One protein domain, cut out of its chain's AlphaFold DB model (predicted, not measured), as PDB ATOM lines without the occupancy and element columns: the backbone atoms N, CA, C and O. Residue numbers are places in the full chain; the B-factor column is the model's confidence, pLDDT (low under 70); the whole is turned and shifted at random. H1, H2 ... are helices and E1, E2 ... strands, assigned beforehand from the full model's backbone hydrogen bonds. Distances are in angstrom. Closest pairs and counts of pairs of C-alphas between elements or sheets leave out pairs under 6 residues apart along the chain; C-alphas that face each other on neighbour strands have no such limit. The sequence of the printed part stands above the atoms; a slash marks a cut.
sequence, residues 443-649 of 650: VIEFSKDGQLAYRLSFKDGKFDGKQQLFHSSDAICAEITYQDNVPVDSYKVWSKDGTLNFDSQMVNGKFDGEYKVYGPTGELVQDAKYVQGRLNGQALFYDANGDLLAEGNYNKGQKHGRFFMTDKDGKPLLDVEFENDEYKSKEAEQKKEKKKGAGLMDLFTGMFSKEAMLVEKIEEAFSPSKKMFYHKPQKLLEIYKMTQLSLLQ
ATOM      1  N   VAL A 443     122.330 -28.828 192.929       75.00
ATOM      2  CA  VAL A 443     122.603 -27.432 192.580       75.00
ATOM      3  C   VAL A 443     123.613 -26.850 193.561       75.00
ATOM      4  O   VAL A 443     123.430 -26.957 194.771       75.00
ATOM      5  N   ILE A 444     124.663 -26.227 193.034       57.94
ATOM      6  CA  ILE A 444     125.690 -25.528 193.802       57.94
ATOM      7  C   ILE A 444     125.598 -24.048 193.489       57.94
ATOM      8  O   ILE A 444     125.656 -23.637 192.332       57.94
ATOM      9  N   GLU A 445     125.488 -23.255 194.539       68.06
ATOM     10  CA  GLU A 445     125.504 -21.807 194.465       68.06
ATOM     11  C   GLU A 445     126.875 -21.310 194.911       68.06
ATOM     12  O   GLU A 445     127.357 -21.649 195.990       68.06
ATOM     13  N   PHE A 446     127.525 -20.539 194.048       48.25
ATOM     14  CA  PHE A 446     128.772 -19.866 194.366       48.25
ATOM     15  C   PHE A 446     128.460 -18.405 194.617       48.25
ATOM     16  O   PHE A 446     128.011 -17.699 193.710       48.25
ATOM     17  N   SER A 447     128.728 -17.968 195.841       44.34
ATOM     18  CA  SER A 447     128.655 -16.563 196.207       44.34
ATOM     19  C   SER A 447     130.045 -15.942 196.177       44.34
ATOM     20  O   SER A 447     130.996 -16.524 196.700       44.34
ATOM     21  N   LYS A 448     130.161 -14.758 195.583       42.25
ATOM     22  CA  LYS A 448     131.366 -13.927 195.624       42.25
ATOM     23  C   LYS A 448     131.019 -12.684 196.437       42.25
ATOM     24  O   LYS A 448     130.002 -12.052 196.168       42.25
ATOM     25  N   ASP A 449     131.783 -12.409 197.494       44.03
ATOM     26  CA  ASP A 449     131.546 -11.274 198.404       44.03
ATOM     27  C   ASP A 449     130.132 -11.245 199.033       44.03
ATOM     28  O   ASP A 449     129.564 -10.193 199.317       44.03
ATOM     29  N   GLY A 450     129.543 -12.427 199.257       48.09
ATOM     30  CA  GLY A 450     128.209 -12.582 199.851       48.09
ATOM     31  C   GLY A 450     127.029 -12.448 198.877       48.09
ATOM     32  O   GLY A 450     125.895 -12.655 199.299       48.09
ATOM     33  N   GLN A 451     127.280 -12.167 197.595       49.81
ATOM     34  CA  GLN A 451     126.266 -12.107 196.530       49.81
ATOM     35  C   GLN A 451     126.330 -13.348 195.643       49.81
ATOM     36  O   GLN A 451     127.411 -13.907 195.448       49.81
ATOM     37  N   LEU A 452     125.195 -13.810 195.114       59.47
ATOM     38  CA  LEU A 452     125.159 -15.005 194.271       59.47
ATOM     39  C   LEU A 452     125.794 -14.684 192.913       59.47
ATOM     40  O   LEU A 452     125.314 -13.813 192.205       59.47
ATOM     41  N   ALA A 453     126.867 -15.385 192.544       49.56
ATOM     42  CA  ALA A 453     127.568 -15.188 191.272       49.56
ATOM     43  C   ALA A 453     127.242 -16.301 190.271       49.56
ATOM     44  O   ALA A 453     127.031 -16.044 189.087       49.56
ATOM     45  N   TYR A 454     127.154 -17.546 190.747       58.56
ATOM     46  CA  TYR A 454     126.834 -18.693 189.904       58.56
ATOM     47  C   TYR A 454     125.846 -19.617 190.593       58.56
ATOM     48  O   TYR A 454     125.974 -19.895 191.783       58.56
ATOM     49  N   ARG A 455     124.930 -20.190 189.817       75.75
ATOM     50  CA  ARG A 455     124.164 -21.371 190.212       75.75
ATOM     51  C   ARG A 455     124.408 -22.461 189.188       75.75
ATOM     52  O   ARG A 455     124.018 -22.325 188.032       75.75
ATOM     53  N   LEU A 456     125.061 -23.532 189.610       74.12
ATOM     54  CA  LEU A 456     125.522 -24.602 188.740       74.12
ATOM     55  C   LEU A 456     124.844 -25.919 189.106       74.12
ATOM     56  O   LEU A 456     124.872 -26.331 190.263       74.12
ATOM     57  N   SER A 457     124.247 -26.590 188.127       80.88
ATOM     58  CA  SER A 457     123.571 -27.875 188.328       80.88
ATOM     59  C   SER A 457     124.469 -29.034 187.903       80.88
ATOM     60  O   SER A 457     125.030 -29.021 186.802       80.88
ATOM     61  N   PHE A 458     124.592 -30.040 188.766       74.69
ATOM     62  CA  PHE A 458     125.431 -31.209 188.542       74.69
ATOM     63  C   PHE A 458     124.682 -32.529 188.715       74.69
ATOM     64  O   PHE A 458     123.799 -32.668 189.565       74.69
ATOM     65  N   LYS A 459     125.137 -33.532 187.966       82.62
ATOM     66  CA  LYS A 459     124.805 -34.942 188.151       82.62
ATOM     67  C   LYS A 459     126.040 -35.790 187.867       82.62
ATOM     68  O   LYS A 459     126.668 -35.632 186.820       82.62
ATOM     69  N   ASP A 460     126.411 -36.654 188.805       74.62
ATOM     70  CA  ASP A 460     127.581 -37.541 188.719       74.62
ATOM     71  C   ASP A 460     128.881 -36.810 188.305       74.62
ATOM     72  O   ASP A 460     129.649 -37.275 187.459       74.62
ATOM     73  N   GLY A 461     129.102 -35.611 188.864       60.50
ATOM     74  CA  GLY A 461     130.286 -34.784 188.590       60.50
ATOM     75  C   GLY A 461     130.299 -34.095 187.216       60.50
ATOM     76  O   GLY A 461     131.315 -33.527 186.803       60.50
ATOM     77  N   LYS A 462     129.183 -34.126 186.480       71.88
ATOM     78  CA  LYS A 462     128.998 -33.456 185.185       71.88
ATOM     79  C   LYS A 462     127.969 -32.339 185.296       71.88
ATOM     80  O   LYS A 462     127.082 -32.418 186.134       71.88
ATOM     81  N   PHE A 463     128.066 -31.326 184.436       75.94
ATOM     82  CA  PHE A 463     126.989 -30.354 184.268       75.94
ATOM     83  C   PHE A 463     125.758 -31.042 183.692       75.94
ATOM     84  O   PHE A 463     125.826 -31.650 182.623       75.94
ATOM     85  N   ASP A 464     124.659 -30.937 184.425       84.88
ATOM     86  CA  ASP A 464     123.376 -31.543 184.095       84.88
ATOM     87  C   ASP A 464     122.280 -30.654 184.693       84.88
ATOM     88  O   ASP A 464     122.241 -30.431 185.904       84.88
ATOM     89  N   GLY A 465     121.459 -30.057 183.833       87.69
ATOM     90  CA  GLY A 465     120.547 -28.970 184.171       87.69
ATOM     91  C   GLY A 465     121.127 -27.578 183.902       87.69
ATOM     92  O   GLY A 465     122.114 -27.404 183.179       87.69
ATOM     93  N   LYS A 466     120.474 -26.561 184.470       90.75
ATOM     94  CA  LYS A 466     120.766 -25.149 184.201       90.75
ATOM     95  C   LYS A 466     122.036 -24.680 184.901       90.75
ATOM     96  O   LYS A 466     122.238 -24.957 186.085       90.75
ATOM     97  N   GLN A 467     122.843 -23.927 184.169       78.44
ATOM     98  CA  GLN A 467     123.976 -23.167 184.678       78.44
ATOM     99  C   GLN A 467     123.631 -21.694 184.508       78.44
ATOM    100  O   GLN A 467     123.378 -21.244 183.390       78.44
ATOM    101  N   GLN A 468     123.565 -20.968 185.617       79.38
ATOM    102  CA  GLN A 468     123.159 -19.572 185.658       79.38
ATOM    103  C   GLN A 468     124.322 -18.725 186.162       79.38
ATOM    104  O   GLN A 468     124.951 -19.053 187.170       79.38
ATOM    105  N   LEU A 469     124.584 -17.637 185.450       68.44
ATOM    106  CA  LEU A 469     125.449 -16.543 185.863       68.44
ATOM    107  C   LEU A 469     124.558 -15.402 186.347       68.44
ATOM    108  O   LEU A 469     123.534 -15.126 185.721       68.44
ATOM    109  N   PHE A 470     124.954 -14.734 187.420       63.09
ATOM    110  CA  PHE A 470     124.212 -13.621 188.001       63.09
ATOM    111  C   PHE A 470     125.026 -12.328 187.936       63.09
ATOM    112  O   PHE A 470     126.250 -12.332 188.060       63.09
ATOM    113  N   HIS A 471     124.322 -11.218 187.740       61.81
ATOM    114  CA  HIS A 471     124.816  -9.868 187.984       61.81
ATOM    115  C   HIS A 471     124.999  -9.647 189.490       61.81
ATOM    116  O   HIS A 471     124.356 -10.303 190.305       61.81
ATOM    117  N   SER A 472     125.780  -8.639 189.879       60.59
ATOM    118  CA  SER A 472     125.907  -8.202 191.285       60.59
ATOM    119  C   SER A 472     124.597  -7.687 191.911       60.59
ATOM    120  O   SER A 472     124.525  -7.408 193.104       60.59
ATOM    121  N   SER A 473     123.544  -7.536 191.106       62.47
ATOM    122  CA  SER A 473     122.177  -7.231 191.536       62.47
ATOM    123  C   SER A 473     121.330  -8.478 191.843       62.47
ATOM    124  O   SER A 473     120.126  -8.339 192.041       62.47
ATOM    125  N   ASP A 474     121.919  -9.679 191.821       68.50
ATOM    126  CA  ASP A 474     121.248 -10.991 191.846       68.50
ATOM    127  C   ASP A 474     120.299 -11.249 190.650       68.50
ATOM    128  O   ASP A 474     119.570 -12.245 190.617       68.50
ATOM    129  N   ALA A 475     120.311 -10.387 189.626       72.75
ATOM    130  CA  ALA A 475     119.609 -10.627 188.366       72.75
ATOM    131  C   ALA A 475     120.371 -11.655 187.516       72.75
ATOM    132  O   ALA A 475     121.599 -11.654 187.493       72.75
ATOM    133  N   ILE A 476     119.667 -12.524 186.784       77.56
ATOM    134  CA  ILE A 476     120.330 -13.481 185.885       77.56
ATOM    135  C   ILE A 476     120.971 -12.708 184.734       77.56
ATOM    136  O   ILE A 476     120.350 -11.848 184.127       77.56
ATOM    137  N   CYS A 477     122.223 -13.035 184.455       75.06
ATOM    138  CA  CYS A 477     123.046 -12.470 183.399       75.06
ATOM    139  C   CYS A 477     123.079 -13.392 182.180       75.06
ATOM    140  O   CYS A 477     122.921 -12.948 181.046       75.06
ATOM    141  N   ALA A 478     123.261 -14.689 182.411       74.44
ATOM    142  CA  ALA A 478     123.233 -15.700 181.368       74.44
ATOM    143  C   ALA A 478     122.735 -17.030 181.930       74.44
ATOM    144  O   ALA A 478     122.960 -17.351 183.099       74.44
ATOM    145  N   GLU A 479     122.078 -17.817 181.088       87.56
ATOM    146  CA  GLU A 479     121.586 -19.147 181.425       87.56
ATOM    147  C   GLU A 479     121.818 -20.088 180.253       87.56
ATOM    148  O   GLU A 479     121.493 -19.776 179.109       87.56
ATOM    149  N   ILE A 480     122.339 -21.269 180.558       84.44
ATOM    150  CA  ILE A 480     122.534 -22.341 179.590       84.44
ATOM    151  C   ILE A 480     122.157 -23.678 180.213       84.44
ATOM    152  O   ILE A 480     122.466 -23.951 181.379       84.44
ATOM    153  N   THR A 481     121.501 -24.529 179.435       88.25
ATOM    154  CA  THR A 481     121.125 -25.871 179.878       88.25
ATOM    155  C   THR A 481     122.137 -26.895 179.376       88.25
ATOM    156  O   THR A 481     122.555 -26.879 178.223       88.25
ATOM    157  N   TYR A 482     122.542 -27.800 180.263       85.56
ATOM    158  CA  TYR A 482     123.456 -28.892 179.954       85.56
ATOM    159  C   TYR A 482     122.801 -30.251 180.199       85.56
ATOM    160  O   TYR A 482     121.991 -30.405 181.110       85.56
ATOM    161  N   GLN A 483     123.221 -31.253 179.436       88.56
ATOM    162  CA  GLN A 483     122.989 -32.667 179.709       88.56
ATOM    163  C   GLN A 483     124.321 -33.403 179.542       88.56
ATOM    164  O   GLN A 483     124.938 -33.334 178.481       88.56
ATOM    165  N   ASP A 484     124.800 -34.079 180.589       81.31
ATOM    166  CA  ASP A 484     126.075 -34.817 180.556       81.31
ATOM    167  C   ASP A 484     127.299 -33.991 180.057       81.31
ATOM    168  O   ASP A 484     128.170 -34.504 179.351       81.31
ATOM    169  N   ASN A 485     127.423 -32.720 180.471       74.56
ATOM    170  CA  ASN A 485     128.404 -31.718 179.990       74.56
ATOM    171  C   ASN A 485     128.239 -31.242 178.537       74.56
ATOM    172  O   ASN A 485     129.101 -30.512 178.050       74.56
ATOM    173  N   VAL A 486     127.149 -31.587 177.862       80.75
ATOM    174  CA  VAL A 486     126.852 -31.093 176.516       80.75
ATOM    175  C   VAL A 486     125.742 -30.044 176.597       80.75
ATOM    176  O   VAL A 486     124.699 -30.343 177.180       80.75
ATOM    177  N   PRO A 487     125.925 -28.831 176.044       81.75
ATOM    178  CA  PRO A 487     124.839 -27.862 175.969       81.75
ATOM    179  C   PRO A 487     123.667 -28.371 175.133       81.75
ATOM    180  O   PRO A 487     123.854 -28.926 174.042       81.75
ATOM    181  N   VAL A 488     122.461 -28.165 175.649       87.94
ATOM    182  CA  VAL A 488     121.192 -28.583 175.051       87.94
ATOM    183  C   VAL A 488     120.101 -27.560 175.372       87.94
ATOM    184  O   VAL A 488     120.255 -26.751 176.280       87.94
ATOM    185  N   ASP A 489     118.975 -27.650 174.673       92.06
ATOM    186  CA  ASP A 489     117.756 -26.873 174.907       92.06
ATOM    187  C   ASP A 489     117.906 -25.381 174.579       92.06
ATOM    188  O   ASP A 489     117.594 -24.990 173.456       92.06
ATOM    189  N   SER A 490     118.424 -24.550 175.491       88.50
ATOM    190  CA  SER A 490     118.503 -23.096 175.287       88.50
ATOM    191  C   SER A 490     119.750 -22.439 175.878       88.50
ATOM    192  O   SER A 490     120.223 -22.845 176.945       88.50
ATOM    193  N   TYR A 491     120.191 -21.358 175.236       86.44
ATOM    194  CA  TYR A 491     121.156 -20.385 175.745       86.44
ATOM    195  C   TYR A 491     120.549 -18.979 175.700       86.44
ATOM    196  O   TYR A 491     120.043 -18.552 174.664       86.44
ATOM    197  N   LYS A 492     120.579 -18.279 176.837       86.31
ATOM    198  CA  LYS A 492     119.948 -16.969 177.018       86.31
ATOM    199  C   LYS A 492     120.881 -15.992 177.710       86.31
ATOM    200  O   LYS A 492     121.621 -16.389 178.613       86.31
ATOM    201  N   VAL A 493     120.804 -14.722 177.323       79.19
ATOM    202  CA  VAL A 493     121.573 -13.624 177.928       79.19
ATOM    203  C   VAL A 493     120.654 -12.451 178.217       79.19
ATOM    204  O   VAL A 493     119.840 -12.074 177.375       79.19
ATOM    205  N   TRP A 494     120.825 -11.861 179.395       81.19
ATOM    206  CA  TRP A 494     120.089 -10.688 179.844       81.19
ATOM    207  C   TRP A 494     121.040  -9.551 180.214       81.19
ATOM    208  O   TRP A 494     122.132  -9.767 180.756       81.19
ATOM    209  N   SER A 495     120.606  -8.324 179.963       69.75
ATOM    210  CA  SER A 495     121.222  -7.102 180.470       69.75
ATOM    211  C   SER A 495     121.037  -6.954 181.987       69.75
ATOM    212  O   SER A 495     120.324  -7.710 182.652       69.75
ATOM    213  N   LYS A 496     121.714  -5.957 182.564       68.81
ATOM    214  CA  LYS A 496     121.737  -5.705 184.015       68.81
ATOM    215  C   LYS A 496     120.374  -5.310 184.598       68.81
ATOM    216  O   LYS A 496     120.118  -5.564 185.773       68.81
ATOM    217  N   ASP A 497     119.517  -4.687 183.795       75.25
ATOM    218  CA  ASP A 497     118.132  -4.342 184.139       75.25
ATOM    219  C   ASP A 497     117.156  -5.524 183.963       75.25
ATOM    220  O   ASP A 497     115.982  -5.405 184.310       75.25
ATOM    221  N   GLY A 498     117.643  -6.679 183.492       79.38
ATOM    222  CA  GLY A 498     116.860  -7.897 183.295       79.38
ATOM    223  C   GLY A 498     116.181  -8.000 181.929       79.38
ATOM    224  O   GLY A 498     115.403  -8.934 181.717       79.38
ATOM    225  N   THR A 499     116.465  -7.079 181.005       81.75
ATOM    226  CA  THR A 499     116.008  -7.173 179.613       81.75
ATOM    227  C   THR A 499     116.708  -8.351 178.925       81.75
ATOM    228  O   THR A 499     117.880  -8.623 179.163       81.75
ATOM    229  N   LEU A 500     115.972  -9.143 178.144       84.44
ATOM    230  CA  LEU A 500     116.537 -10.276 177.406       84.44
ATOM    231  C   LEU A 500     117.231  -9.728 176.162       84.44
ATOM    232  O   LEU A 500     116.551  -9.120 175.349       84.44
ATOM    233  N   ASN A 501     118.532  -9.969 176.004       82.44
ATOM    234  CA  ASN A 501     119.322  -9.510 174.854       82.44
ATOM    235  C   ASN A 501     119.525 -10.621 173.819       82.44
ATOM    236  O   ASN A 501     119.770 -10.349 172.648       82.44
ATOM    237  N   PHE A 502     119.452 -11.881 174.250       83.44
ATOM    238  CA  PHE A 502     119.758 -13.029 173.407       83.44
ATOM    239  C   PHE A 502     118.961 -14.263 173.826       83.44
ATOM    240  O   PHE A 502     118.933 -14.596 175.013       83.44
ATOM    241  N   ASP A 503     118.375 -14.974 172.864       91.00
ATOM    242  CA  ASP A 503     117.735 -16.279 173.074       91.00
ATOM    243  C   ASP A 503     118.004 -17.195 171.876       91.00
ATOM    244  O   ASP A 503     117.688 -16.852 170.734       91.00
ATOM    245  N   SER A 504     118.584 -18.369 172.120       89.69
ATOM    246  CA  SER A 504     118.811 -19.358 171.072       89.69
ATOM    247  C   SER A 504     118.650 -20.794 171.552       89.69
ATOM    248  O   SER A 504     118.869 -21.111 172.723       89.69
ATOM    249  N   GLN A 505     118.287 -21.679 170.621       91.50
ATOM    250  CA  GLN A 505     118.184 -23.116 170.849       91.50
ATOM    251  C   GLN A 505     119.508 -23.841 170.615       91.50
ATOM    252  O   GLN A 505     120.227 -23.565 169.653       91.50
ATOM    253  N   MET A 506     119.807 -24.814 171.478       84.88
ATOM    254  CA  MET A 506     121.031 -25.609 171.392       84.88
ATOM    255  C   MET A 506     120.755 -27.109 171.288       84.88
ATOM    256  O   MET A 506     119.973 -27.676 172.051       84.88
ATOM    257  N   VAL A 507     121.473 -27.789 170.394       89.50
ATOM    258  CA  VAL A 507     121.485 -29.253 170.286       89.50
ATOM    259  C   VAL A 507     122.923 -29.730 170.115       89.50
ATOM    260  O   VAL A 507     123.624 -29.321 169.194       89.50
ATOM    261  N   ASN A 508     123.362 -30.639 170.990       82.06
ATOM    262  CA  ASN A 508     124.709 -31.224 170.972       82.06
ATOM    263  C   ASN A 508     125.847 -30.182 170.981       82.06
ATOM    264  O   ASN A 508     126.848 -30.348 170.285       82.06
ATOM    265  N   GLY A 509     125.696 -29.111 171.766       79.06
ATOM    266  CA  GLY A 509     126.703 -28.052 171.884       79.06
ATOM    267  C   GLY A 509     126.742 -27.049 170.731       79.06
ATOM    268  O   GLY A 509     127.648 -26.224 170.704       79.06
ATOM    269  N   LYS A 510     125.780 -27.105 169.803       83.06
ATOM    270  CA  LYS A 510     125.671 -26.198 168.655       83.06
ATOM    271  C   LYS A 510     124.333 -25.484 168.622       83.06
ATOM    272  O   LYS A 510     123.353 -26.037 169.121       83.06
ATOM    273  N   PHE A 511     124.274 -24.316 167.988       86.25
ATOM    274  CA  PHE A 511     122.994 -23.658 167.730       86.25
ATOM    275  C   PHE A 511     122.178 -24.462 166.713       86.25
ATOM    276  O   PHE A 511     122.645 -24.794 165.617       86.25
ATOM    277  N   ASP A 512     120.956 -24.822 167.089       90.88
ATOM    278  CA  ASP A 512     120.058 -25.629 166.265       90.88
ATOM    279  C   ASP A 512     118.608 -25.297 166.625       90.88
ATOM    280  O   ASP A 512     118.081 -25.752 167.641       90.88
ATOM    281  N   GLY A 513     117.994 -24.448 165.803       90.88
ATOM    282  CA  GLY A 513     116.674 -23.882 166.025       90.88
ATOM    283  C   GLY A 513     116.657 -22.361 165.908       90.88
ATOM    284  O   GLY A 513     117.399 -21.778 165.116       90.88
ATOM    285  N   GLU A 514     115.754 -21.736 166.654       93.00
ATOM    286  CA  GLU A 514     115.566 -20.280 166.668       93.00
ATOM    287  C   GLU A 514     116.787 -19.564 167.273       93.00
ATOM    288  O   GLU A 514     117.435 -20.076 168.193       93.00
ATOM    289  N   TYR A 515     117.090 -18.376 166.759       89.56
ATOM    290  CA  TYR A 515     118.180 -17.508 167.198       89.56
ATOM    291  C   TYR A 515     117.693 -16.063 167.141       89.56
ATOM    292  O   TYR A 515     117.364 -15.561 166.066       89.56
ATOM    293  N   LYS A 516     117.606 -15.411 168.299       90.06
ATOM    294  CA  LYS A 516     117.023 -14.076 168.433       90.06
ATOM    295  C   LYS A 516     117.940 -13.158 169.206       90.06
ATOM    296  O   LYS A 516     118.450 -13.531 170.264       90.06
ATOM    297  N   VAL A 517     118.075 -11.948 168.684       84.06
ATOM    298  CA  VAL A 517     118.826 -10.863 169.303       84.06
ATOM    299  C   VAL A 517     117.891  -9.698 169.550       84.06
ATOM    300  O   VAL A 517     117.078  -9.341 168.693       84.06
ATOM    301  N   TYR A 518     118.024  -9.106 170.727       83.25
ATOM    302  CA  TYR A 518     117.235  -7.971 171.160       83.25
ATOM    303  C   TYR A 518     118.146  -6.796 171.512       83.25
ATOM    304  O   TYR A 518     119.227  -6.984 172.078       83.25
ATOM    305  N   GLY A 519     117.694  -5.591 171.183       72.38
ATOM    306  CA  GLY A 519     118.389  -4.350 171.480       72.38
ATOM    307  C   GLY A 519     118.276  -3.935 172.953       72.38
ATOM    308  O   GLY A 519     117.618  -4.607 173.757       72.38
ATOM    309  N   PRO A 520     118.913  -2.815 173.339       73.19
ATOM    310  CA  PRO A 520     119.004  -2.367 174.730       73.19
ATOM    311  C   PRO A 520     117.657  -2.095 175.408       73.19
ATOM    312  O   PRO A 520     117.598  -2.080 176.636       73.19
ATOM    313  N   THR A 521     116.587  -1.865 174.639       76.44
ATOM    314  CA  THR A 521     115.235  -1.621 175.170       76.44
ATOM    315  C   THR A 521     114.304  -2.835 175.043       76.44
ATOM    316  O   THR A 521     113.127  -2.751 175.400       76.44
ATOM    317  N   GLY A 522     114.833  -3.985 174.605       82.25
ATOM    318  CA  GLY A 522     114.111  -5.253 174.454       82.25
ATOM    319  C   GLY A 522     113.398  -5.420 173.110       82.25
ATOM    320  O   GLY A 522     112.639  -6.373 172.923       82.25
ATOM    321  N   GLU A 523     113.620  -4.504 172.175       88.00
ATOM    322  CA  GLU A 523     113.155  -4.598 170.800       88.00
ATOM    323  C   GLU A 523     113.887  -5.717 170.053       88.00
ATOM    324  O   GLU A 523     115.074  -5.938 170.259       88.00
ATOM    325  N   LEU A 524     113.188  -6.457 169.191       88.00
ATOM    326  CA  LEU A 524     113.811  -7.507 168.383       88.00
ATOM    327  C   LEU A 524     114.642  -6.846 167.284       88.00
ATOM    328  O   LEU A 524     114.062  -6.189 166.431       88.00
ATOM    329  N   VAL A 525     115.958  -7.053 167.286       86.06
ATOM    330  CA  VAL A 525     116.867  -6.513 166.257       86.06
ATOM    331  C   VAL A 525     117.289  -7.580 165.254       86.06
ATOM    332  O   VAL A 525     117.588  -7.246 164.110       86.06
ATOM    333  N   GLN A 526     117.225  -8.861 165.638       87.88
ATOM    334  CA  GLN A 526     117.530  -9.980 164.750       87.88
ATOM    335  C   GLN A 526     116.651 -11.206 165.020       87.88
ATOM    336  O   GLN A 526     116.462 -11.606 166.170       87.88
ATOM    337  N   ASP A 527     116.184 -11.848 163.948       92.56
ATOM    338  CA  ASP A 527     115.518 -13.155 163.987       92.56
ATOM    339  C   ASP A 527     116.100 -14.069 162.905       92.56
ATOM    340  O   ASP A 527     116.071 -13.741 161.716       92.56
ATOM    341  N   ALA A 528     116.663 -15.204 163.304       91.19
ATOM    342  CA  ALA A 528     117.302 -16.149 162.407       91.19
ATOM    343  C   ALA A 528     117.087 -17.597 162.857       91.19
ATOM    344  O   ALA A 528     116.686 -17.899 163.982       91.19
ATOM    345  N   LYS A 529     117.416 -18.526 161.957       92.00
ATOM    346  CA  LYS A 529     117.370 -19.960 162.232       92.00
ATOM    347  C   LYS A 529     118.702 -20.626 161.942       92.00
ATOM    348  O   LYS A 529     119.277 -20.429 160.873       92.00
ATOM    349  N   TYR A 530     119.140 -21.478 162.859       88.75
ATOM    350  CA  TYR A 530     120.346 -22.287 162.730       88.75
ATOM    351  C   TYR A 530     120.006 -23.776 162.659       88.75
ATOM    352  O   TYR A 530     119.008 -24.231 163.209       88.75
ATOM    353  N   VAL A 531     120.841 -24.549 161.968       91.12
ATOM    354  CA  VAL A 531     120.828 -26.017 161.983       91.12
ATOM    355  C   VAL A 531     122.274 -26.488 162.085       91.12
ATOM    356  O   VAL A 531     123.082 -26.188 161.204       91.12
ATOM    357  N   GLN A 532     122.603 -27.242 163.137       85.88
ATOM    358  CA  GLN A 532     123.955 -27.755 163.397       85.88
ATOM    359  C   GLN A 532     125.062 -26.681 163.334       85.88
ATOM    360  O   GLN A 532     126.142 -26.925 162.782       85.88
ATOM    361  N   GLY A 533     124.787 -25.500 163.892       83.31
ATOM    362  CA  GLY A 533     125.717 -24.370 163.969       83.31
ATOM    363  C   GLY A 533     125.832 -23.543 162.691       83.31
ATOM    364  O   GLY A 533     126.749 -22.746 162.546       83.31
ATOM    365  N   ARG A 534     124.924 -23.727 161.722       85.50
ATOM    366  CA  ARG A 534     124.921 -22.955 160.468       85.50
ATOM    367  C   ARG A 534     123.572 -22.304 160.208       85.50
ATOM    368  O   ARG A 534     122.551 -22.981 160.325       85.50
ATOM    369  N   LEU A 535     123.583 -21.043 159.769       86.06
ATOM    370  CA  LEU A 535     122.388 -20.326 159.310       86.06
ATOM    371  C   LEU A 535     121.637 -21.148 158.257       86.06
ATOM    372  O   LEU A 535     122.208 -21.596 157.258       86.06
ATOM    373  N   ASN A 536     120.354 -21.387 158.492       90.19
ATOM    374  CA  ASN A 536     119.530 -22.236 157.654       90.19
ATOM    375  C   ASN A 536     118.058 -21.821 157.736       90.19
ATOM    376  O   ASN A 536     117.307 -22.271 158.605       90.19
ATOM    377  N   GLY A 537     117.650 -20.996 156.779       89.00
ATOM    378  CA  GLY A 537     116.356 -20.341 156.709       89.00
ATOM    379  C   GLY A 537     116.502 -18.834 156.530       89.00
ATOM    380  O   GLY A 537     117.570 -18.331 156.173       89.00
ATOM    381  N   GLN A 538     115.402 -18.129 156.772       90.06
ATOM    382  CA  GLN A 538     115.354 -16.675 156.713       90.06
ATOM    383  C   GLN A 538     116.093 -16.076 157.916       90.06
ATOM    384  O   GLN A 538     115.989 -16.590 159.029       90.06
ATOM    385  N   ALA A 539     116.827 -14.999 157.669       89.56
ATOM    386  CA  ALA A 539     117.433 -14.148 158.673       89.56
ATOM    387  C   ALA A 539     116.954 -12.712 158.441       89.56
ATOM    388  O   ALA A 539     117.012 -12.212 157.314       89.56
ATOM    389  N   LEU A 540     116.440 -12.090 159.494       89.75
ATOM    390  CA  LEU A 540     115.743 -10.808 159.492       89.75
ATOM    391  C   LEU A 540     116.442  -9.849 160.451       89.75
ATOM    392  O   LEU A 540     116.839 -10.269 161.535       89.75
ATOM    393  N   PHE A 541     116.551  -8.581 160.058       86.75
ATOM    394  CA  PHE A 541     117.123  -7.501 160.862       86.75
ATOM    395  C   PHE A 541     116.164  -6.330 160.903       86.75
ATOM    396  O   PHE A 541     115.633  -5.915 159.866       86.75
ATOM    397  N   TYR A 542     115.996  -5.775 162.091       85.06
ATOM    398  CA  TYR A 542     115.071  -4.688 162.361       85.06
ATOM    399  C   TYR A 542     115.814  -3.487 162.942       85.06
ATOM    400  O   TYR A 542     116.888  -3.632 163.523       85.06
ATOM    401  N   ASP A 543     115.246  -2.298 162.777       80.75
ATOM    402  CA  ASP A 543     115.704  -1.105 163.482       80.75
ATOM    403  C   ASP A 543     115.132  -1.029 164.911       80.75
ATOM    404  O   ASP A 543     114.327  -1.863 165.334       80.75
ATOM    405  N   ALA A 544     115.503   0.021 165.650       80.00
ATOM    406  CA  ALA A 544     115.018   0.253 167.013       80.00
ATOM    407  C   ALA A 544     113.487   0.463 167.120       80.00
ATOM    408  O   ALA A 544     112.926   0.391 168.212       80.00
ATOM    409  N   ASN A 545     112.797   0.740 166.006       82.56
ATOM    410  CA  ASN A 545     111.340   0.887 165.950       82.56
ATOM    411  C   ASN A 545     110.631  -0.430 165.580       82.56
ATOM    412  O   ASN A 545     109.400  -0.495 165.633       82.56
ATOM    413  N   GLY A 546     111.388  -1.478 165.235       83.50
ATOM    414  CA  GLY A 546     110.878  -2.761 164.756       83.50
ATOM    415  C   GLY A 546     110.608  -2.800 163.249       83.50
ATOM    416  O   GLY A 546     109.977  -3.748 162.770       83.50
ATOM    417  N   ASP A 547     111.064  -1.801 162.491       85.69
ATOM    418  CA  ASP A 547     110.934  -1.770 161.038       85.69
ATOM    419  C   ASP A 547     112.023  -2.633 160.384       85.69
ATOM    420  O   ASP A 547     113.193  -2.591 160.759       85.69
ATOM    421  N   LEU A 548     111.645  -3.439 159.385       88.06
ATOM    422  CA  LEU A 548     112.570  -4.346 158.696       88.06
ATOM    423  C   LEU A 548     113.613  -3.549 157.896       88.06
ATOM    424  O   LEU A 548     113.266  -2.867 156.928       88.06
ATOM    425  N   LEU A 549     114.887  -3.704 158.256       86.69
ATOM    426  CA  LEU A 549     116.032  -3.127 157.546       86.69
ATOM    427  C   LEU A 549     116.598  -4.087 156.506       86.69
ATOM    428  O   LEU A 549     117.022  -3.661 155.431       86.69
ATOM    429  N   ALA A 550     116.629  -5.381 156.823       87.00
ATOM    430  CA  ALA A 550     117.287  -6.378 155.996       87.00
ATOM    431  C   ALA A 550     116.668  -7.771 156.151       87.00
ATOM    432  O   ALA A 550     116.329  -8.202 157.249       87.00
ATOM    433  N   GLU A 551     116.575  -8.503 155.041       90.56
ATOM    434  CA  GLU A 551     116.263  -9.931 155.022       90.56
ATOM    435  C   GLU A 551     117.209 -10.684 154.080       90.56
ATOM    436  O   GLU A 551     117.582 -10.201 153.008       90.56
ATOM    437  N   GLY A 552     117.585 -11.897 154.468       89.81
ATOM    438  CA  GLY A 552     118.357 -12.824 153.649       89.81
ATOM    439  C   GLY A 552     117.928 -14.253 153.928       89.81
ATOM    440  O   GLY A 552     117.379 -14.546 154.985       89.81
ATOM    441  N   ASN A 553     118.156 -15.158 152.984       89.25
ATOM    442  CA  ASN A 553     117.812 -16.563 153.166       89.25
ATOM    443  C   ASN A 553     119.050 -17.438 152.948       89.25
ATOM    444  O   ASN A 553     119.877 -17.176 152.071       89.25
ATOM    445  N   TYR A 554     119.206 -18.445 153.799       88.50
ATOM    446  CA  TYR A 554     120.393 -19.285 153.865       88.50
ATOM    447  C   TYR A 554     120.025 -20.764 153.812       88.50
ATOM    448  O   TYR A 554     119.024 -21.203 154.373       88.50
ATOM    449  N   ASN A 555     120.881 -21.560 153.186       89.19
ATOM    450  CA  ASN A 555     120.814 -23.014 153.202       89.19
ATOM    451  C   ASN A 555     122.157 -23.555 153.697       89.19
ATOM    452  O   ASN A 555     123.167 -23.451 153.005       89.19
ATOM    453  N   LYS A 556     122.178 -24.116 154.911       86.44
ATOM    454  CA  LYS A 556     123.378 -24.682 155.563       86.44
ATOM    455  C   LYS A 556     124.606 -23.756 155.548       86.44
ATOM    456  O   LYS A 556     125.731 -24.226 155.361       86.44
ATOM    457  N   GLY A 557     124.388 -22.465 155.778       84.12
ATOM    458  CA  GLY A 557     125.413 -21.421 155.828       84.12
ATOM    459  C   GLY A 557     125.689 -20.726 154.493       84.12
ATOM    460  O   GLY A 557     126.464 -19.779 154.472       84.12
ATOM    461  N   GLN A 558     125.055 -21.156 153.399       85.38
ATOM    462  CA  GLN A 558     125.228 -20.564 152.068       85.38
ATOM    463  C   GLN A 558     124.051 -19.660 151.715       85.38
ATOM    464  O   GLN A 558     122.902 -20.025 151.973       85.38
ATOM    465  N   LYS A 559     124.306 -18.514 151.088       86.69
ATOM    466  CA  LYS A 559     123.270 -17.587 150.615       86.69
ATOM    467  C   LYS A 559     122.404 -18.282 149.565       86.69
ATOM    468  O   LYS A 559     122.908 -18.818 148.574       86.69
ATOM    469  N   HIS A 560     121.093 -18.284 149.779       88.88
ATOM    470  CA  HIS A 560     120.134 -18.968 148.921       88.88
ATOM    471  C   HIS A 560     118.762 -18.284 148.966       88.88
ATOM    472  O   HIS A 560     118.124 -18.233 150.008       88.88
ATOM    473  N   GLY A 561     118.264 -17.817 147.824       87.38
ATOM    474  CA  GLY A 561     117.006 -17.082 147.709       87.38
ATOM    475  C   GLY A 561     117.197 -15.566 147.710       87.38
ATOM    476  O   GLY A 561     118.267 -15.059 147.370       87.38
ATOM    477  N   ARG A 562     116.127 -14.831 148.027       87.88
ATOM    478  CA  ARG A 562     116.099 -13.364 147.978       87.88
ATOM    479  C   ARG A 562     116.858 -12.749 149.154       87.88
ATOM    480  O   ARG A 562     116.735 -13.207 150.284       87.88
ATOM    481  N   PHE A 563     117.599 -11.691 148.854       87.81
ATOM    482  CA  PHE A 563     118.273 -10.809 149.793       87.81
ATOM    483  C   PHE A 563     117.810  -9.385 149.524       87.81
ATOM    484  O   PHE A 563     117.916  -8.894 148.395       87.81
ATOM    485  N   PHE A 564     117.289  -8.731 150.551       86.75
ATOM    486  CA  PHE A 564     116.644  -7.433 150.439       86.75
ATOM    487  C   PHE A 564     117.073  -6.524 151.590       86.75
ATOM    488  O   PHE A 564     117.227  -6.986 152.716       86.75
ATOM    489  N   MET A 565     117.292  -5.241 151.302       84.06
ATOM    490  CA  MET A 565     117.678  -4.240 152.299       84.06
ATOM    491  C   MET A 565     117.065  -2.883 151.965       84.06
ATOM    492  O   MET A 565     117.013  -2.491 150.793       84.06
ATOM    493  N   THR A 566     116.662  -2.150 152.991       82.75
ATOM    494  CA  THR A 566     116.087  -0.802 152.930       82.75
ATOM    495  C   THR A 566     116.939   0.192 153.716       82.75
ATOM    496  O   THR A 566     117.777  -0.188 154.528       82.75
ATOM    497  N   ASP A 567     116.780   1.484 153.433       78.81
ATOM    498  CA  ASP A 567     117.224   2.527 154.357       78.81
ATOM    499  C   ASP A 567     116.175   2.756 155.458       78.81
ATOM    500  O   ASP A 567     115.068   2.217 155.410       78.81
ATOM    501  N   LYS A 568     116.520   3.600 156.434       75.06
ATOM    502  CA  LYS A 568     115.645   4.008 157.544       75.06
ATOM    503  C   LYS A 568     114.321   4.665 157.120       75.06
ATOM    504  O   LYS A 568     113.431   4.805 157.945       75.06
ATOM    505  N   ASP A 569     114.199   5.097 155.863       79.31
ATOM    506  CA  ASP A 569     112.980   5.699 155.315       79.31
ATOM    507  C   ASP A 569     112.154   4.662 154.513       79.31
ATOM    508  O   ASP A 569     111.183   5.010 153.834       79.31
ATOM    509  N   GLY A 570     112.543   3.377 154.559       76.19
ATOM    510  CA  GLY A 570     111.875   2.256 153.896       76.19
ATOM    511  C   GLY A 570     112.179   2.133 152.400       76.19
ATOM    512  O   GLY A 570     111.524   1.366 151.687       76.19
ATOM    513  N   LYS A 571     113.155   2.881 151.874       82.38
ATOM    514  CA  LYS A 571     113.494   2.851 150.450       82.38
ATOM    515  C   LYS A 571     114.454   1.693 150.155       82.38
ATOM    516  O   LYS A 571     115.468   1.557 150.832       82.38
ATOM    517  N   PRO A 572     114.204   0.890 149.103       81.56
ATOM    518  CA  PRO A 572     115.034  -0.271 148.797       81.56
ATOM    519  C   PRO A 572     116.448   0.146 148.373       81.56
ATOM    520  O   PRO A 572     116.637   0.865 147.384       81.56
ATOM    521  N   LEU A 573     117.437  -0.340 149.117       79.75
ATOM    522  CA  LEU A 573     118.869  -0.216 148.850       79.75
ATOM    523  C   LEU A 573     119.417  -1.432 148.093       79.75
ATOM    524  O   LEU A 573     120.338  -1.283 147.286       79.75
ATOM    525  N   LEU A 574     118.842  -2.615 148.330       81.38
ATOM    526  CA  LEU A 574     119.258  -3.883 147.737       81.38
ATOM    527  C   LEU A 574     118.050  -4.807 147.516       81.38
ATOM    528  O   LEU A 574     117.192  -4.912 148.382       81.38
ATOM    529  N   ASP A 575     118.012  -5.487 146.368       86.31
ATOM    530  CA  ASP A 575     117.079  -6.583 146.071       86.31
ATOM    531  C   ASP A 575     117.735  -7.517 145.043       86.31
ATOM    532  O   ASP A 575     117.859  -7.170 143.863       86.31
ATOM    533  N   VAL A 576     118.267  -8.648 145.506       84.00
ATOM    534  CA  VAL A 576     119.040  -9.605 144.697       84.00
ATOM    535  C   VAL A 576     118.681 -11.041 145.073       84.00
ATOM    536  O   VAL A 576     118.198 -11.301 146.169       84.00
ATOM    537  N   GLU A 577     118.925 -11.993 144.172       86.94
ATOM    538  CA  GLU A 577     118.650 -13.413 144.409       86.94
ATOM    539  C   GLU A 577     119.932 -14.240 144.263       86.94
ATOM    540  O   GLU A 577     120.671 -14.076 143.286       86.94
ATOM    541  N   PHE A 578     120.174 -15.126 145.229       85.56
ATOM    542  CA  PHE A 578     121.330 -16.015 145.290       85.56
ATOM    543  C   PHE A 578     120.938 -17.486 145.130       85.56
ATOM    544  O   PHE A 578     119.865 -17.910 145.553       85.56
ATOM    545  N   GLU A 579     121.842 -18.284 144.580       88.88
ATOM    546  CA  GLU A 579     121.781 -19.739 144.576       88.88
ATOM    547  C   GLU A 579     123.170 -20.287 144.919       88.88
ATOM    548  O   GLU A 579     124.092 -20.201 144.116       88.88
ATOM    549  N   ASN A 580     123.319 -20.842 146.128       85.19
ATOM    550  CA  ASN A 580     124.579 -21.409 146.631       85.19
ATOM    551  C   ASN A 580     125.741 -20.400 146.572       85.19
ATOM    552  O   ASN A 580     126.776 -20.676 145.977       85.19
ATOM    553  N   ASP A 581     125.539 -19.228 147.180       84.50
ATOM    554  CA  ASP A 581     126.487 -18.102 147.228       84.50
ATOM    555  C   ASP A 581     126.713 -17.347 145.901       84.50
ATOM    556  O   ASP A 581     127.308 -16.266 145.913       84.50
ATOM    557  N   GLU A 582     126.164 -17.822 144.780       82.12
ATOM    558  CA  GLU A 582     126.263 -17.161 143.472       82.12
ATOM    559  C   GLU A 582     124.999 -16.364 143.118       82.12
ATOM    560  O   GLU A 582     123.883 -16.743 143.471       82.12
ATOM    561  N   TYR A 583     125.143 -15.246 142.398       80.50
ATOM    562  CA  TYR A 583     123.990 -14.483 141.910       80.50
ATOM    563  C   TYR A 583     123.227 -15.274 140.843       80.50
ATOM    564  O   TYR A 583     123.797 -15.713 139.846       80.50
ATOM    565  N   LYS A 584     121.903 -15.367 140.985       79.62
ATOM    566  CA  LYS A 584     121.055 -16.148 140.072       79.62
ATOM    567  C   LYS A 584     120.944 -15.557 138.656       79.62
ATOM    568  O   LYS A 584     120.544 -16.253 137.725       79.62
ATOM    569  N   SER A 585     121.277 -14.275 138.450       69.06
ATOM    570  CA  SER A 585     121.263 -13.649 137.118       69.06
ATOM    571  C   SER A 585     122.459 -12.723 136.862       69.06
ATOM    572  O   SER A 585     122.861 -11.936 137.719       69.06
ATOM    573  N   LYS A 586     122.986 -12.754 135.627       56.97
ATOM    574  CA  LYS A 586     124.104 -11.897 135.172       56.97
ATOM    575  C   LYS A 586     123.764 -10.397 135.158       56.97
ATOM    576  O   LYS A 586     124.658  -9.557 135.186       56.97
ATOM    577  N   GLU A 587     122.478 -10.040 135.130       57.28
ATOM    578  CA  GLU A 587     122.017  -8.647 135.251       57.28
ATOM    579  C   GLU A 587     122.071  -8.131 136.702       57.28
ATOM    580  O   GLU A 587     122.290  -6.936 136.916       57.28
ATOM    581  N   ALA A 588     121.912  -9.011 137.701       54.06
ATOM    582  CA  ALA A 588     122.080  -8.665 139.114       54.06
ATOM    583  C   ALA A 588     123.555  -8.375 139.451       54.06
ATOM    584  O   ALA A 588     123.852  -7.409 140.154       54.06
ATOM    585  N   GLU A 589     124.473  -9.138 138.855       54.34
ATOM    586  CA  GLU A 589     125.923  -8.937 138.958       54.34
ATOM    587  C   GLU A 589     126.359  -7.592 138.334       54.34
ATOM    588  O   GLU A 589     127.053  -6.800 138.969       54.34
ATOM    589  N   GLN A 590     125.834  -7.235 137.152       52.12
ATOM    590  CA  GLN A 590     126.117  -5.941 136.500       52.12
ATOM    591  C   GLN A 590     125.501  -4.720 137.216       52.12
ATOM    592  O   GLN A 590     126.009  -3.602 137.084       52.12
ATOM    593  N   LYS A 591     124.413  -4.889 137.987       52.25
ATOM    594  CA  LYS A 591     123.852  -3.821 138.842       52.25
ATOM    595  C   LYS A 591     124.727  -3.528 140.072       52.25
ATOM    596  O   LYS A 591     124.722  -2.379 140.518       52.25
ATOM    597  N   LYS A 592     125.503  -4.507 140.568       51.16
ATOM    598  CA  LYS A 592     126.505  -4.324 141.639       51.16
ATOM    599  C   LYS A 592     127.643  -3.400 141.195       51.16
ATOM    600  O   LYS A 592     128.060  -2.543 141.967       51.16
ATOM    601  N   GLU A 593     128.089  -3.522 139.942       48.88
ATOM    602  CA  GLU A 593     129.218  -2.748 139.399       48.88
ATOM    603  C   GLU A 593     128.878  -1.288 139.042       48.88
ATOM    604  O   GLU A 593     129.774  -0.451 138.966       48.88
ATOM    605  N   LYS A 594     127.598  -0.937 138.824       50.16
ATOM    606  CA  LYS A 594     127.210   0.397 138.308       50.16
ATOM    607  C   LYS A 594     126.714   1.418 139.342       50.16
ATOM    608  O   LYS A 594     126.465   2.561 138.962       50.16
ATOM    609  N   LYS A 595     126.581   1.079 140.631       49.12
ATOM    610  CA  LYS A 595     126.217   2.013 141.727       49.12
ATOM    611  C   LYS A 595     126.818   1.540 143.060       49.12
ATOM    612  O   LYS A 595     127.290   0.418 143.123       49.12
ATOM    613  N   LYS A 596     126.731   2.366 144.120       49.47
ATOM    614  CA  LYS A 596     127.093   2.144 145.553       49.47
ATOM    615  C   LYS A 596     126.740   0.763 146.197       49.47
ATOM    616  O   LYS A 596     126.928   0.599 147.394       49.47
ATOM    617  N   GLY A 597     126.232  -0.220 145.452       50.62
ATOM    618  CA  GLY A 597     125.797  -1.545 145.900       50.62
ATOM    619  C   GLY A 597     126.909  -2.548 146.240       50.62
ATOM    620  O   GLY A 597     126.642  -3.460 147.011       50.62
ATOM    621  N   ALA A 598     128.141  -2.391 145.736       52.84
ATOM    622  CA  ALA A 598     129.260  -3.253 146.143       52.84
ATOM    623  C   ALA A 598     129.562  -3.115 147.649       52.84
ATOM    624  O   ALA A 598     129.496  -4.105 148.367       52.84
ATOM    625  N   GLY A 599     129.725  -1.880 148.139       57.59
ATOM    626  CA  GLY A 599     129.937  -1.617 149.567       57.59
ATOM    627  C   GLY A 599     128.734  -1.957 150.453       57.59
ATOM    628  O   GLY A 599     128.922  -2.360 151.589       57.59
ATOM    629  N   LEU A 600     127.501  -1.864 149.938       62.31
ATOM    630  CA  LEU A 600     126.295  -2.284 150.672       62.31
ATOM    631  C   LEU A 600     126.208  -3.809 150.823       62.31
ATOM    632  O   LEU A 600     125.794  -4.286 151.871       62.31
ATOM    633  N   MET A 601     126.621  -4.577 149.808       64.00
ATOM    634  CA  MET A 601     126.724  -6.037 149.913       64.00
ATOM    635  C   MET A 601     127.838  -6.470 150.865       64.00
ATOM    636  O   MET A 601     127.675  -7.479 151.549       64.00
ATOM    637  N   ASP A 602     128.950  -5.736 150.902       64.25
ATOM    638  CA  ASP A 602     130.058  -6.007 151.819       64.25
ATOM    639  C   ASP A 602     129.682  -5.635 153.260       64.25
ATOM    640  O   ASP A 602     129.982  -6.398 154.169       64.25
ATOM    641  N   LEU A 603     128.938  -4.539 153.464       62.94
ATOM    642  CA  LEU A 603     128.355  -4.169 154.760       62.94
ATOM    643  C   LEU A 603     127.367  -5.241 155.240       62.94
ATOM    644  O   LEU A 603     127.506  -5.760 156.340       62.94
ATOM    645  N   PHE A 604     126.436  -5.636 154.367       64.50
ATOM    646  CA  PHE A 604     125.446  -6.675 154.642       64.50
ATOM    647  C   PHE A 604     126.129  -8.010 154.960       64.50
ATOM    648  O   PHE A 604     125.868  -8.605 155.991       64.50
ATOM    649  N   THR A 605     127.072  -8.470 154.130       62.25
ATOM    650  CA  THR A 605     127.834  -9.709 154.389       62.25
ATOM    651  C   THR A 605     128.722  -9.584 155.634       62.25
ATOM    652  O   THR A 605     128.968 -10.576 156.316       62.25
ATOM    653  N   GLY A 606     129.187  -8.374 155.947       61.47
ATOM    654  CA  GLY A 606     129.947  -8.038 157.147       61.47
ATOM    655  C   GLY A 606     129.167  -8.269 158.441       61.47
ATOM    656  O   GLY A 606     129.756  -8.790 159.383       61.47
ATOM    657  N   MET A 607     127.865  -7.961 158.459       62.69
ATOM    658  CA  MET A 607     126.976  -8.242 159.599       62.69
ATOM    659  C   MET A 607     126.948  -9.756 159.882       62.69
ATOM    660  O   MET A 607     127.481 -10.217 160.886       62.69
ATOM    661  N   PHE A 608     126.556 -10.566 158.893       61.97
ATOM    662  CA  PHE A 608     126.460 -12.028 159.052       61.97
ATOM    663  C   PHE A 608     127.797 -12.772 159.234       61.97
ATOM    664  O   PHE A 608     127.828 -13.873 159.782       61.97
ATOM    665  N   SER A 609     128.912 -12.242 158.720       57.97
ATOM    666  CA  SER A 609     130.220 -12.916 158.812       57.97
ATOM    667  C   SER A 609     130.884 -12.736 160.176       57.97
ATOM    668  O   SER A 609     131.515 -13.675 160.665       57.97
ATOM    669  N   LYS A 610     130.704 -11.576 160.818       60.66
ATOM    670  CA  LYS A 610     131.113 -11.366 162.214       60.66
ATOM    671  C   LYS A 610     130.293 -12.242 163.163       60.66
ATOM    672  O   LYS A 610     130.875 -12.879 164.039       60.66
ATOM    673  N   GLU A 611     128.990 -12.362 162.914       62.31
ATOM    674  CA  GLU A 611     128.093 -13.268 163.642       62.31
ATOM    675  C   GLU A 611     128.518 -14.735 163.508       62.31
ATOM    676  O   GLU A 611     128.627 -15.444 164.505       62.31
ATOM    677  N   ALA A 612     128.832 -15.203 162.295       60.03
ATOM    678  CA  ALA A 612     129.291 -16.575 162.081       60.03
ATOM    679  C   ALA A 612     130.604 -16.879 162.830       60.03
ATOM    680  O   ALA A 612     130.747 -17.953 163.412       60.03
ATOM    681  N   MET A 613     131.537 -15.918 162.873       60.25
ATOM    682  CA  MET A 613     132.762 -16.030 163.675       60.25
ATOM    683  C   MET A 613     132.475 -16.061 165.181       60.25
ATOM    684  O   MET A 613     133.151 -16.779 165.918       60.25
ATOM    685  N   LEU A 614     131.501 -15.283 165.657       62.41
ATOM    686  CA  LEU A 614     131.074 -15.309 167.053       62.41
ATOM    687  C   LEU A 614     130.448 -16.659 167.406       62.41
ATOM    688  O   LEU A 614     130.817 -17.252 168.416       62.41
ATOM    689  N   VAL A 615     129.541 -17.159 166.566       63.91
ATOM    690  CA  VAL A 615     128.911 -18.472 166.723       63.91
ATOM    691  C   VAL A 615     129.968 -19.567 166.793       63.91
ATOM    692  O   VAL A 615     129.939 -20.360 167.726       63.91
ATOM    693  N   GLU A 616     130.953 -19.573 165.889       64.62
ATOM    694  CA  GLU A 616     132.051 -20.545 165.941       64.62
ATOM    695  C   GLU A 616     132.864 -20.439 167.235       64.62
ATOM    696  O   GLU A 616     133.159 -21.468 167.837       64.62
ATOM    697  N   LYS A 617     133.181 -19.229 167.715       63.56
ATOM    698  CA  LYS A 617     133.901 -19.034 168.989       63.56
ATOM    699  C   LYS A 617     133.090 -19.497 170.197       63.56
ATOM    700  O   LYS A 617     133.638 -20.121 171.105       63.56
ATOM    701  N   ILE A 618     131.789 -19.211 170.209       63.00
ATOM    702  CA  ILE A 618     130.865 -19.644 171.259       63.00
ATOM    703  C   ILE A 618     130.753 -21.179 171.249       63.00
ATOM    704  O   ILE A 618     130.927 -21.820 172.285       63.00
ATOM    705  N   GLU A 619     130.551 -21.797 170.084       63.31
ATOM    706  CA  GLU A 619     130.509 -23.256 169.927       63.31
ATOM    707  C   GLU A 619     131.855 -23.927 170.249       63.31
ATOM    708  O   GLU A 619     131.886 -24.998 170.856       63.31
ATOM    709  N   GLU A 620     132.984 -23.305 169.905       64.62
ATOM    710  CA  GLU A 620     134.324 -23.774 170.265       64.62
ATOM    711  C   GLU A 620     134.534 -23.730 171.782       64.62
ATOM    712  O   GLU A 620     135.035 -24.697 172.372       64.62
ATOM    713  N   ALA A 621     134.071 -22.666 172.443       58.38
ATOM    714  CA  ALA A 621     134.084 -22.574 173.896       58.38
ATOM    715  C   ALA A 621     133.273 -23.716 174.548       58.38
ATOM    716  O   ALA A 621     133.675 -24.214 175.613       58.38
ATOM    717  N   PHE A 622     132.212 -24.180 173.870       58.78
ATOM    718  CA  PHE A 622     131.336 -25.295 174.249       58.78
ATOM    719  C   PHE A 622     131.778 -26.691 173.761       58.78
ATOM    720  O   PHE A 622     131.224 -27.697 174.214       58.78
ATOM    721  N   SER A 623     132.777 -26.794 172.882       54.59
ATOM    722  CA  SER A 623     133.181 -28.059 172.255       54.59
ATOM    723  C   SER A 623     133.810 -29.036 173.261       54.59
ATOM    724  O   SER A 623     134.756 -28.661 173.961       54.59
ATOM    725  N   PRO A 624     133.362 -30.308 173.340       47.06
ATOM    726  CA  PRO A 624     133.838 -31.268 174.335       47.06
ATOM    727  C   PRO A 624     135.308 -31.663 174.101       47.06
ATOM    728  O   PRO A 624     135.622 -32.661 173.454       47.06
ATOM    729  N   SER A 625     136.247 -30.896 174.663       44.12
ATOM    730  CA  SER A 625     137.675 -31.224 174.649       44.12
ATOM    731  C   SER A 625     138.086 -32.001 175.907       44.12
ATOM    732  O   SER A 625     137.621 -31.751 177.020       44.12
ATOM    733  N   LYS A 626     139.021 -32.952 175.758       36.19
ATOM    734  CA  LYS A 626     139.498 -33.853 176.833       36.19
ATOM    735  C   LYS A 626     140.140 -33.150 178.049       36.19
ATOM    736  O   LYS A 626     140.440 -33.822 179.031       36.19
ATOM    737  N   LYS A 627     140.349 -31.826 178.016       38.31
ATOM    738  CA  LYS A 627     140.959 -31.023 179.099       38.31
ATOM    739  C   LYS A 627     139.936 -30.270 179.982       38.31
ATOM    740  O   LYS A 627     140.325 -29.461 180.814       38.31
ATOM    741  N   MET A 628     138.634 -30.529 179.834       40.53
ATOM    742  CA  MET A 628     137.544 -29.663 180.329       40.53
ATOM    743  C   MET A 628     137.146 -29.732 181.819       40.53
ATOM    744  O   MET A 628     136.138 -29.138 182.203       40.53
ATOM    745  N   PHE A 629     137.878 -30.417 182.697       37.44
ATOM    746  CA  PHE A 629     137.339 -30.684 184.040       37.44
ATOM    747  C   PHE A 629     137.366 -29.500 185.034       37.44
ATOM    748  O   PHE A 629     136.627 -29.567 186.008       37.44
ATOM    749  N   TYR A 630     138.098 -28.398 184.786       37.19
ATOM    750  CA  TYR A 630     138.320 -27.356 185.818       37.19
ATOM    751  C   TYR A 630     138.166 -25.871 185.400       37.19
ATOM    752  O   TYR A 630     138.553 -25.001 186.178       37.19
ATOM    753  N   HIS A 631     137.612 -25.549 184.222       44.28
ATOM    754  CA  HIS A 631     137.519 -24.157 183.701       44.28
ATOM    755  C   HIS A 631     136.088 -23.624 183.515       44.28
ATOM    756  O   HIS A 631     135.831 -22.748 182.692       44.28
ATOM    757  N   LYS A 632     135.108 -24.180 184.221       49.12
ATOM    758  CA  LYS A 632     133.714 -24.032 183.791       49.12
ATOM    759  C   LYS A 632     133.044 -22.666 184.095       49.12
ATOM    760  O   LYS A 632     132.302 -22.213 183.231       49.12
ATOM    761  N   PRO A 633     133.319 -21.962 185.214       42.75
ATOM    762  CA  PRO A 633     132.715 -20.643 185.486       42.75
ATOM    763  C   PRO A 633     133.352 -19.481 184.700       42.75
ATOM    764  O   PRO A 633     132.652 -18.575 184.258       42.75
ATOM    765  N   GLN A 634     134.675 -19.525 184.490       44.22
ATOM    766  CA  GLN A 634     135.425 -18.505 183.738       44.22
ATOM    767  C   GLN A 634     135.036 -18.494 182.258       44.22
ATOM    768  O   GLN A 634     134.865 -17.426 181.687       44.22
ATOM    769  N   LYS A 635     134.793 -19.669 181.667       51.66
ATOM    770  CA  LYS A 635     134.289 -19.772 180.294       51.66
ATOM    771  C   LYS A 635     132.884 -19.204 180.136       51.66
ATOM    772  O   LYS A 635     132.632 -18.515 179.167       51.66
ATOM    773  N   LEU A 636     131.981 -19.441 181.091       46.00
ATOM    774  CA  LEU A 636     130.647 -18.818 181.096       46.00
ATOM    775  C   LEU A 636     130.736 -17.283 181.089       46.00
ATOM    776  O   LEU A 636     129.980 -16.630 180.376       46.00
ATOM    777  N   LEU A 637     131.692 -16.720 181.833       47.00
ATOM    778  CA  LEU A 637     131.954 -15.283 181.865       47.00
ATOM    779  C   LEU A 637     132.623 -14.772 180.576       47.00
ATOM    780  O   LEU A 637     132.251 -13.716 180.081       47.00
ATOM    781  N   GLU A 638     133.586 -15.506 180.024       50.94
ATOM    782  CA  GLU A 638     134.247 -15.198 178.748       50.94
ATOM    783  C   GLU A 638     133.246 -15.212 177.585       50.94
ATOM    784  O   GLU A 638     133.223 -14.295 176.770       50.94
ATOM    785  N   ILE A 639     132.349 -16.197 177.573       54.38
ATOM    786  CA  ILE A 639     131.264 -16.327 176.601       54.38
ATOM    787  C   ILE A 639     130.267 -15.181 176.766       54.38
ATOM    788  O   ILE A 639     129.931 -14.542 175.776       54.38
ATOM    789  N   TYR A 640     129.850 -14.861 177.996       49.53
ATOM    790  CA  TYR A 640     129.014 -13.687 178.255       49.53
ATOM    791  C   TYR A 640     129.668 -12.400 177.731       49.53
ATOM    792  O   TYR A 640     129.018 -11.631 177.026       49.53
ATOM    793  N   LYS A 641     130.963 -12.194 178.007       45.91
ATOM    794  CA  LYS A 641     131.730 -11.041 177.514       45.91
ATOM    795  C   LYS A 641     131.778 -11.007 175.985       45.91
ATOM    796  O   LYS A 641     131.517  -9.959 175.408       45.91
ATOM    797  N   MET A 642     132.043 -12.137 175.325       49.56
ATOM    798  CA  MET A 642     132.036 -12.241 173.861       49.56
ATOM    799  C   MET A 642     130.656 -11.950 173.262       49.56
ATOM    800  O   MET A 642     130.564 -11.223 172.277       49.56
ATOM    801  N   THR A 643     129.583 -12.477 173.865       48.41
ATOM    802  CA  THR A 643     128.210 -12.206 173.428       48.41
ATOM    803  C   THR A 643     127.875 -10.720 173.603       48.41
ATOM    804  O   THR A 643     127.403 -10.104 172.660       48.41
ATOM    805  N   GLN A 644     128.199 -10.099 174.743       47.09
ATOM    806  CA  GLN A 644     127.973  -8.661 174.975       47.09
ATOM    807  C   GLN A 644     128.770  -7.757 174.023       47.09
ATOM    808  O   GLN A 644     128.216  -6.803 173.490       47.09
ATOM    809  N   LEU A 645     130.048  -8.063 173.777       38.31
ATOM    810  CA  LEU A 645     130.906  -7.309 172.852       38.31
ATOM    811  C   LEU A 645     130.377  -7.320 171.413       38.31
ATOM    812  O   LEU A 645     130.531  -6.323 170.716       38.31
ATOM    813  N   SER A 646     129.754  -8.417 170.974       43.31
ATOM    814  CA  SER A 646     129.126  -8.480 169.650       43.31
ATOM    815  C   SER A 646     127.806  -7.716 169.604       43.31
ATOM    816  O   SER A 646     127.583  -6.957 168.670       43.31
ATOM    817  N   LEU A 647     126.976  -7.858 170.643       42.62
ATOM    818  CA  LEU A 647     125.683  -7.171 170.772       42.62
ATOM    819  C   LEU A 647     125.803  -5.640 170.856       42.62
ATOM    820  O   LEU A 647     124.841  -4.941 170.579       42.62
ATOM    821  N   LEU A 648     126.957  -5.127 171.293       35.94
ATOM    822  CA  LEU A 648     127.268  -3.692 171.352       35.94
ATOM    823  C   LEU A 648     127.880  -3.146 170.047       35.94
ATOM    824  O   LEU A 648     127.986  -1.929 169.900       35.94
ATOM    825  N   GLN A 649     128.362  -4.018 169.151       35.56
ATOM    826  CA  GLN A 649     129.000  -3.643 167.879       35.56
ATOM    827  C   GLN A 649     128.054  -3.692 166.671       35.56
ATOM    828  O   GLN A 649     128.347  -3.036 165.667       35.56
TER     829      GLN A 649
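Overview. This is residues 443 to 649 of the 650 residues of the protein "MORN repeat protein" of Pleionea mediterranea (UniProt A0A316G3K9). Picture one long, twisted wall of twelve antiparallel strands, E1 to E12 side by side in chain order, with a helical hairpin, H2 and H3, laid slantwise over one face and the other face bare. H2 covers strands toward the E12 end and H3 strands toward the E1 end, overlapping only in part, while the small H1 sits at the E12 edge. The printed part has 207 residues, with the three named helices following the twelve strands; the class is mixed, helices and strands, in two layers, H2 and H3 being on one face of the sheet. It is compact, with a radius of gyration of the C-alphas of 19.4 A, yet elongated in outline, spanning 62 by 35 by 21 A.

Arrangement. Start at the sheet: E1 (443 to 448), E2 (451 to 459), E3 (462 to 470), E4 (476 to 483), E5 (486 to 494), E6 (500 to 507), E7 (510 to 518), E8 (524 to 531), E9 (537 to 542), E10 (548 to 555), E11 (561 to 566) and E12 (572 to 579) form a meander, each strand the antiparallel neighbour of the one before. At the edge strand E1, find N 444 and O 456 of E2, 2.8 A apart; at the edge strand E12, N 576 and O 563 of E11, 2.9 A. Over the sheet at a height of 9.8 A is H2, residues 597 to 622, its closest C-alphas to E7 being Lys 510 and Glu 619, 5.8 A. On the same face, at 9.4 A, is H3, residues 632 to 647, whose Tyr 640 has its C-alpha 6.9 A from that of Ala 478 in E4. H2 and H3 touch, H2 with residues 611 to 621 alone; C-alphas 618 and 639 are closest, 6.3 A, at a shallow tilt of 10 degrees, opposite ways. H1, residues 586 to 593, only grazes the sheet with residues 587 to 592, and is apart from H3. O i to N i+4 pairs within hydrogen-bond range number 3 of 4 in H1, 21 of 22 in H2 and 11 of 12 in H3.

Along the chain. Find C-alpha 443 at (122.603, -27.432, 192.580), where E1 begins. E2 is 24.4 A long; E3 bends by 85 degrees at residue 465. Find C-alpha 597 at (125.797, -1.545, 145.900); H2 runs 37.4 A from there. H3 runs 22.8 A to C-alpha 647 at (125.683, -7.171, 170.772).

Size, cuts and confidence. The farthest C-alphas, Gly 450 and Glu 587, are 65.0 A apart. The printed part has no cut and no long link. Look for pLDDT under 70 in 85 residues, among them 585 to 649.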